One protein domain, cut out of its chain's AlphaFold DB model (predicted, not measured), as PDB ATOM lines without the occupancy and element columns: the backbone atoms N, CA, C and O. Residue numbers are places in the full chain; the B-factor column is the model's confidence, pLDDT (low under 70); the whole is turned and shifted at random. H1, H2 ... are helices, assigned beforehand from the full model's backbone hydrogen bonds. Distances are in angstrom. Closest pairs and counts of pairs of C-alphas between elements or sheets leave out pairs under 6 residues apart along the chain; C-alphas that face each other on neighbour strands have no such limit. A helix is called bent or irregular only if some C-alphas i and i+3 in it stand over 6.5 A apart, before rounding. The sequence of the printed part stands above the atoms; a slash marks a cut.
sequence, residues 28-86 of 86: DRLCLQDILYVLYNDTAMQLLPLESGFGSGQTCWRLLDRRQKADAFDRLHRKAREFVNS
ATOM      1  N   ASP A  28     300.588 221.971 314.975       79.88
ATOM      2  CA  ASP A  28     301.724 222.362 314.132       79.88
ATOM      3  C   ASP A  28     301.549 221.918 312.677       79.88
ATOM      4  O   ASP A  28     302.056 222.573 311.764       79.88
ATOM      5  N   ARG A  29     300.805 220.827 312.460       83.81
ATOM      6  CA  ARG A  29     300.468 220.319 311.129       83.81
ATOM      7  C   ARG A  29     299.533 221.261 310.387       83.81
ATOM      8  O   ARG A  29     299.775 221.540 309.217       83.81
ATOM      9  N   LEU A  30     298.519 221.783 311.076       81.56
ATOM     10  CA  LEU A  30     297.591 222.765 310.511       81.56
ATOM     11  C   LEU A  30     298.337 224.063 310.200       81.56
ATOM     12  O   LEU A  30     298.333 224.504 309.062       81.56
ATOM     13  N   CYS A  31     299.110 224.592 311.153       81.00
ATOM     14  CA  CYS A  31     299.893 225.808 310.916       81.00
ATOM     15  C   CYS A  31     300.867 225.673 309.734       81.00
ATOM     16  O   CYS A  31     301.073 226.617 308.974       81.00
ATOM     17  N   LEU A  32     301.490 224.502 309.575       81.56
ATOM     18  CA  LEU A  32     302.373 224.238 308.445       81.56
ATOM     19  C   LEU A  32     301.604 224.137 307.124       81.56
ATOM     20  O   LEU A  32     302.086 224.624 306.103       81.56
ATOM     21  N   GLN A  33     300.419 223.533 307.140       83.56
ATOM     22  CA  GLN A  33     299.544 223.479 305.976       83.56
ATOM     23  C   GLN A  33     299.135 224.887 305.518       83.56
ATOM     24  O   GLN A  33     299.189 225.155 304.319       83.56
ATOM     25  N   ASP A  34     298.845 225.799 306.449       81.00
ATOM     26  CA  ASP A  34     298.521 227.205 306.162       81.00
ATOM     27  C   ASP A  34     299.683 227.924 305.484       81.00
ATOM     28  O   ASP A  34     299.505 228.605 304.476       81.00
ATOM     29  N   ILE A  35     300.891 227.764 306.035       80.56
ATOM     30  CA  ILE A  35     302.104 228.387 305.497       80.56
ATOM     31  C   ILE A  35     302.351 227.891 304.072       80.56
ATOM     32  O   ILE A  35     302.608 228.695 303.181       80.56
ATOM     33  N   LEU A  36     302.237 226.583 303.833       81.38
ATOM     34  CA  LEU A  36     302.409 226.023 302.492       81.38
ATOM     35  C   LEU A  36     301.333 226.515 301.523       81.38
ATOM     36  O   LEU A  36     301.653 226.814 300.377       81.38
ATOM     37  N   TYR A  37     300.082 226.643 301.971       82.00
ATOM     38  CA  TYR A  37     299.007 227.179 301.143       82.00
ATOM     39  C   TYR A  37     299.282 228.631 300.733       82.00
ATOM     40  O   TYR A  37     299.175 228.957 299.553       82.00
ATOM     41  N   VAL A  38     299.677 229.482 301.684       83.81
ATOM     42  CA  VAL A  38     300.067 230.882 301.441       83.81
ATOM     43  C   VAL A  38     301.199 230.965 300.423       83.81
ATOM     44  O   VAL A  38     301.085 231.698 299.448       83.81
ATOM     45  N   LEU A  39     302.264 230.182 300.621       83.75
ATOM     46  CA  LEU A  39     303.437 230.193 299.746       83.75
ATOM     47  C   LEU A  39     303.133 229.665 298.340       83.75
ATOM     48  O   LEU A  39     303.685 230.171 297.371       83.75
ATOM     49  N   TYR A  40     302.275 228.650 298.222       83.69
ATOM     50  CA  TYR A  40     301.951 228.034 296.935       83.69
ATOM     51  C   TYR A  40     300.981 228.877 296.098       83.69
ATOM     52  O   TYR A  40     301.098 228.913 294.878       83.69
ATOM     53  N   ASN A  41     300.020 229.540 296.746       84.38
ATOM     54  CA  ASN A  41     298.963 230.291 296.062       84.38
ATOM     55  C   ASN A  41     299.219 231.806 296.018       84.38
ATOM     56  O   ASN A  41     298.386 232.533 295.487       84.38
ATOM     57  N   ASP A  42     300.332 232.274 296.593       84.50
ATOM     58  CA  ASP A  42     300.628 233.700 296.800       84.50
ATOM     59  C   ASP A  42     299.476 234.441 297.513       84.50
ATOM     60  O   ASP A  42     299.101 235.572 297.205       84.50
ATOM     61  N   THR A  43     298.856 233.754 298.476       85.50
ATOM     62  CA  THR A  43     297.665 234.239 299.179       85.50
ATOM     63  C   THR A  43     298.061 234.898 300.489       85.50
ATOM     64  O   THR A  43     298.745 234.296 301.314       85.50
ATOM     65  N   ALA A  44     297.567 236.106 300.758       82.06
ATOM     66  CA  ALA A  44     297.765 236.741 302.057       82.06
ATOM     67  C   ALA A  44     297.157 235.896 303.196       82.06
ATOM     68  O   ALA A  44     296.036 235.403 303.087       82.06
ATOM     69  N   MET A  45     297.853 235.782 304.333       76.50
ATOM     70  CA  MET A  45     297.400 234.976 305.482       76.50
ATOM     71  C   MET A  45     296.001 235.331 306.003       76.50
ATOM     72  O   MET A  45     295.323 234.491 306.583       76.50
ATOM     73  N   GLN A  46     295.569 236.577 305.822       77.56
ATOM     74  CA  GLN A  46     294.264 237.086 306.246       77.56
ATOM     75  C   GLN A  46     293.120 236.597 305.346       77.56
ATOM     76  O   GLN A  46     291.960 236.724 305.724       77.56
ATOM     77  N   LEU A  47     293.445 236.061 304.168       78.75
ATOM     78  CA  LEU A  47     292.497 235.559 303.172       78.75
ATOM     79  C   LEU A  47     292.346 234.033 303.224       78.75
ATOM     80  O   LEU A  47     291.701 233.447 302.357       78.75
ATOM     81  N   LEU A  48     292.943 233.379 304.225       76.19
ATOM     82  CA  LEU A  48     292.779 231.947 304.434       76.19
ATOM     83  C   LEU A  48     291.319 231.624 304.817       76.19
ATOM     84  O   LEU A  48     290.768 232.272 305.711       76.19
ATOM     85  N   PRO A  49     290.686 230.624 304.177       69.75
ATOM     86  CA  PRO A  49     289.343 230.182 304.537       69.75
ATOM     87  C   PRO A  49     289.252 229.767 306.015       69.75
ATOM     88  O   PRO A  49     289.962 228.862 306.450       69.75
ATOM     89  N   LEU A  50     288.338 230.371 306.786       65.94
ATOM     90  CA  LEU A  50     288.109 229.985 308.191       65.94
ATOM     91  C   LEU A  50     287.616 228.532 308.337       65.94
ATOM     92  O   LEU A  50     287.891 227.881 309.342       65.94
ATOM     93  N   GLU A  51     286.910 228.022 307.328       63.47
ATOM     94  CA  GLU A  51     286.283 226.691 307.302       63.47
ATOM     95  C   GLU A  51     287.302 225.531 307.285       63.47
ATOM     96  O   GLU A  51     286.957 224.388 307.568       63.47
ATOM     97  N   SER A  52     288.572 225.787 306.949       61.09
ATOM     98  CA  SER A  52     289.570 224.733 306.698       61.09
ATOM     99  C   SER A  52     290.323 224.249 307.945       61.09
ATOM    100  O   SER A  52     291.265 223.467 307.829       61.09
ATOM    101  N   GLY A  53     289.929 224.695 309.144       61.78
ATOM    102  CA  GLY A  53     290.641 224.361 310.385       61.78
ATOM    103  C   GLY A  53     292.021 225.020 310.487       61.78
ATOM    104  O   GLY A  53     292.855 224.587 311.278       61.78
ATOM    105  N   PHE A  54     292.265 226.053 309.683       63.25
ATOM    106  CA  PHE A  54     293.506 226.813 309.669       63.25
ATOM    107  C   PHE A  54     293.705 227.566 310.990       63.25
ATOM    108  O   PHE A  54     292.752 228.002 311.647       63.25
ATOM    109  N   GLY A  55     294.959 227.670 311.427       63.66
ATOM    110  CA  GLY A  55     295.297 228.387 312.645       63.66
ATOM    111  C   GLY A  55     295.076 229.887 312.482       63.66
ATOM    112  O   GLY A  55     294.998 230.417 311.376       63.66
ATOM    113  N   SER A  56     295.012 230.627 313.593       69.81
ATOM    114  CA  SER A  56     295.102 232.083 313.470       69.81
ATOM    115  C   SER A  56     296.444 232.422 312.814       69.81
ATOM    116  O   SER A  56     297.480 231.925 313.258       69.81
ATOM    117  N   GLY A  57     296.455 233.272 311.781       68.31
ATOM    118  CA  GLY A  57     297.687 233.598 311.046       68.31
ATOM    119  C   GLY A  57     298.841 234.045 311.958       68.31
ATOM    120  O   GLY A  57     299.999 233.742 311.693       68.31
ATOM    121  N   GLN A  58     298.543 234.673 313.105       72.19
ATOM    122  CA  GLN A  58     299.541 234.985 314.141       72.19
ATOM    123  C   GLN A  58     300.180 233.747 314.790       72.19
ATOM    124  O   GLN A  58     301.373 233.766 315.083       72.19
ATOM    125  N   THR A  59     299.421 232.680 315.043       72.31
ATOM    126  CA  THR A  59     299.959 231.419 315.580       72.31
ATOM    127  C   THR A  59     300.908 230.777 314.571       72.31
ATOM    128  O   THR A  59     302.027 230.412 314.938       72.31
ATOM    129  N   CYS A  60     300.517 230.749 313.295       76.00
ATOM    130  CA  CYS A  60     301.330 230.226 312.199       76.00
ATOM    131  C   CYS A  60     302.620 231.045 312.010       76.00
ATOM    132  O   CYS A  60     303.704 230.474 311.899       76.00
ATOM    133  N   TRP A  61     302.546 232.379 312.102       77.31
ATOM    134  CA  TRP A  61     303.725 233.255 312.088       77.31
ATOM    135  C   TRP A  61     304.677 233.014 313.261       77.31
ATOM    136  O   TRP A  61     305.888 232.963 313.067       77.31
ATOM    137  N   ARG A  62     304.161 232.839 314.486       76.81
ATOM    138  CA  ARG A  62     305.002 232.559 315.666       76.81
ATOM    139  C   ARG A  62     305.698 231.206 315.560       76.81
ATOM    140  O   ARG A  62     306.826 231.065 316.029       76.81
ATOM    141  N   LEU A  63     305.040 230.223 314.951       76.19
ATOM    142  CA  LEU A  63     305.646 228.935 314.642       76.19
ATOM    143  C   LEU A  63     306.757 229.088 313.595       76.19
ATOM    144  O   LEU A  63     307.854 228.570 313.797       76.19
ATOM    145  N   LEU A  64     306.503 229.839 312.520       77.12
ATOM    146  CA  LEU A  64     307.484 230.113 311.470       77.12
ATOM    147  C   LEU A  64     308.726 230.845 312.009       77.12
ATOM    148  O   LEU A  64     309.846 230.410 311.752       77.12
ATOM    149  N   ASP A  65     308.533 231.895 312.808       80.38
ATOM    150  CA  ASP A  65     309.609 232.662 313.455       80.38
ATOM    151  C   ASP A  65     310.469 231.779 314.375       80.38
ATOM    152  O   ASP A  65     311.698 231.815 314.320       80.38
ATOM    153  N   ARG A  66     309.839 230.908 315.174       79.62
ATOM    154  CA  ARG A  66     310.566 229.933 316.004       79.62
ATOM    155  C   ARG A  66     311.367 228.942 315.174       79.62
ATOM    156  O   ARG A  66     312.489 228.619 315.548       79.62
ATOM    157  N   ARG A  67     310.809 228.459 314.064       76.19
ATOM    158  CA  ARG A  67     311.493 227.524 313.160       76.19
ATOM    159  C   ARG A  67     312.680 228.171 312.456       76.19
ATOM    160  O   ARG A  67     313.724 227.532 312.377       76.19
ATOM    161  N   GLN A  68     312.552 229.425 312.014       77.25
ATOM    162  CA  GLN A  68     313.690 230.198 311.503       77.25
ATOM    163  C   GLN A  68     314.790 230.327 312.561       77.25
ATOM    164  O   GLN A  68     315.944 230.028 312.287       77.25
ATOM    165  N   LYS A  69     314.431 230.697 313.795       79.62
ATOM    166  CA  LYS A  69     315.398 230.838 314.900       79.62
ATOM    167  C   LYS A  69     316.048 229.521 315.333       79.62
ATOM    168  O   LYS A  69     317.125 229.548 315.914       79.62
ATOM    169  N   ALA A  70     315.394 228.389 315.081       77.75
ATOM    170  CA  ALA A  70     315.871 227.055 315.438       77.75
ATOM    171  C   ALA A  70     316.626 226.343 314.301       77.75
ATOM    172  O   ALA A  70     316.868 225.140 314.407       77.75
ATOM    173  N   ASP A  71     316.952 227.050 313.213       77.62
ATOM    174  CA  ASP A  71     317.639 226.489 312.040       77.62
ATOM    175  C   ASP A  71     316.894 225.289 311.410       77.62
ATOM    176  O   ASP A  71     317.464 224.403 310.769       77.62
ATOM    177  N   ALA A  72     315.576 225.212 311.628       74.56
ATOM    178  CA  ALA A  72     314.791 224.036 311.266       74.56
ATOM    179  C   ALA A  72     314.721 223.845 309.742       74.56
ATOM    180  O   ALA A  72     314.690 222.710 309.265       74.56
ATOM    181  N   PHE A  73     314.733 224.945 308.982       73.56
ATOM    182  CA  PHE A  73     314.737 224.920 307.519       73.56
ATOM    183  C   PHE A  73     316.052 224.390 306.954       73.56
ATOM    184  O   PHE A  73     316.022 223.527 306.080       73.56
ATOM    185  N   ASP A  74     317.190 224.816 307.493       77.88
ATOM    186  CA  ASP A  74     318.496 224.347 307.027       77.88
ATOM    187  C   ASP A  74     318.701 222.867 307.367       77.88
ATOM    188  O   ASP A  74     319.227 222.098 306.555       77.88
ATOM    189  N   ARG A  75     318.213 222.422 308.535       78.31
ATOM    190  CA  ARG A  75     318.188 220.999 308.912       78.31
ATOM    191  C   ARG A  75     317.294 220.170 307.990       78.31
ATOM    192  O   ARG A  75     317.705 219.085 307.577       78.31
ATOM    193  N   LEU A  76     316.100 220.667 307.657       76.75
ATOM    194  CA  LEU A  76     315.190 220.016 306.712       76.75
ATOM    195  C   LEU A  76     315.817 219.920 305.320       76.75
ATOM    196  O   LEU A  76     315.833 218.843 304.733       76.75
ATOM    197  N   HIS A  77     316.384 221.018 304.817       77.62
ATOM    198  CA  HIS A  77     317.028 221.072 303.505       77.62
ATOM    199  C   HIS A  77     318.198 220.093 303.397       77.62
ATOM    200  O   HIS A  77     318.364 219.413 302.385       77.62
ATOM    201  N   ARG A  78     318.989 219.962 304.467       82.81
ATOM    202  CA  ARG A  78     320.075 218.980 304.549       82.81
ATOM    203  C   ARG A  78     319.555 217.545 304.497       82.81
ATOM    204  O   ARG A  78     320.021 216.778 303.661       82.81
ATOM    205  N   LYS A  79     318.551 217.206 305.313       80.19
ATOM    206  CA  LYS A  79     317.933 215.870 305.294       80.19
ATOM    207  C   LYS A  79     317.296 215.534 303.947       80.19
ATOM    208  O   LYS A  79     317.445 214.417 303.468       80.19
ATOM    209  N   ALA A  80     316.619 216.495 303.322       75.38
ATOM    210  CA  ALA A  80     316.040 216.310 301.996       75.38
ATOM    211  C   ALA A  80     317.124 216.023 300.944       75.38
ATOM    212  O   ALA A  80     316.955 215.136 300.112       75.38
ATOM    213  N   ARG A  81     318.269 216.715 301.009       74.94
ATOM    214  CA  ARG A  81     319.420 216.425 300.142       74.94
ATOM    215  C   ARG A  81     320.005 215.037 300.382       74.94
ATOM    216  O   ARG A  81     320.374 214.389 299.414       74.94
ATOM    217  N   GLU A  82     320.106 214.589 301.628       79.00
ATOM    218  CA  GLU A  82     320.591 213.238 301.948       79.00
ATOM    219  C   GLU A  82     319.655 212.160 301.386       79.00
ATOM    220  O   GLU A  82     320.133 211.202 300.794       79.00
ATOM    221  N   PHE A  83     318.337 212.362 301.486       72.81
ATOM    222  CA  PHE A  83     317.328 211.444 300.948       72.81
ATOM    223  C   PHE A  83     317.330 211.361 299.412       72.81
ATOM    224  O   PHE A  83     317.138 210.291 298.853       72.81
ATOM    225  N   VAL A  84     317.550 212.479 298.712       68.81
ATOM    226  CA  VAL A  84     317.578 212.504 297.233       68.81
ATOM    227  C   VAL A  84     318.891 211.946 296.661       68.81
ATOM    228  O   VAL A  84     318.927 211.543 295.502       68.81
ATOM    229  N   ASN A  85     319.971 211.925 297.450       61.50
ATOM    230  CA  ASN A  85     321.282 211.416 297.030       61.50
ATOM    231  C   ASN A  85     321.591 209.994 297.547       61.50
ATOM    232  O   ASN A  85     322.729 209.545 297.394       61.50
ATOM    233  N   SER A  86     320.621 209.307 298.161       54.78
ATOM    234  CA  SER A  86     320.701 207.890 298.559       54.78
ATOM    235  C   SER A  86     319.911 207.009 297.604       54.78
ATOM    236  O   SER A  86     320.424 205.931 297.241       54.78
TER     237      SER A  86
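What this domain is: This is residues 28 to 86 of the 86 residues of the protein "IS5 family transposase" of Streptomyces sp. SID4926 (UniProt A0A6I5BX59). Two helices, H1 and H2, pack crosswise by residues 59 to 63 of H2 to make a small body, with a long loop, residues 42 to 56, between them along the chain; from this body the later part of H2 runs out and H3 turns off it at a corner, so that residues 65 to 71 and 74 to 86 stick out as a bent arm. The arm makes the length. The printed part has 59 residues with three named helices, H1, H2 and H3 in that order, and no named strand; its class is all helix. The whole is loose, with a radius of gyration of the C-alphas of 13.3 A, and elongated, with spans of 40 by 22 by 18 A.

Where its parts are: Find C-alpha 28 at (301.724, 222.362, 314.132), the first printed residue; from there H1, residues 28 to 41, runs 19.9 A from first to last C-alpha. Residues 42 to 56 follow with no named element. At C-alpha 57, at (297.687, 233.598, 311.046), H2 begins; it takes residues 57 to 69 and measures 18.3 A. After residues 70 and 71 comes H3, residues 72 to 84, 18.4 A long, which ends at C-alpha 84 at (317.578, 212.504, 297.233).

How they stand to each other: Look first at H1 and H2, which touch, H2 with residues 59 to 63 alone. Their closest C-alphas are those of Cys 31 and Cys 60, 4.8 A apart. Their lines stand about perpendicular, at 84 degrees. Go on to H2 and H3, which are close but not clearly touching: their closest C-alphas, those of Arg 67 and Phe 73, are 7.0 A apart. Their lines stand only just about perpendicular, at 73 degrees. H1 and H3 are apart. In the backbones of H1, H2 and H3, every O i to N i+4 pair is within hydrogen-bond range.

The domain as a whole: The two C-alphas farthest apart are those of Leu 50 and Ser 86, at 40.5 A. Residues 65 to 71, of which 65 to 69 belong to H2, stand free, as do residues 74 to 86, of which 74 to 84 belong to H3. Without them, the body is 39 residues spanning 27 by 18 by 15 A. The link from H1 to H2 is long, with 15 residues, and the link from H2 to H3 is tight, with 2. The printed part has no cut, and Ser 86 is the chain's last residue. In this predicted model the mean pLDDT of the printed part is 76.0; look for values under 70 at residues 49 to 57 and 84 to 86.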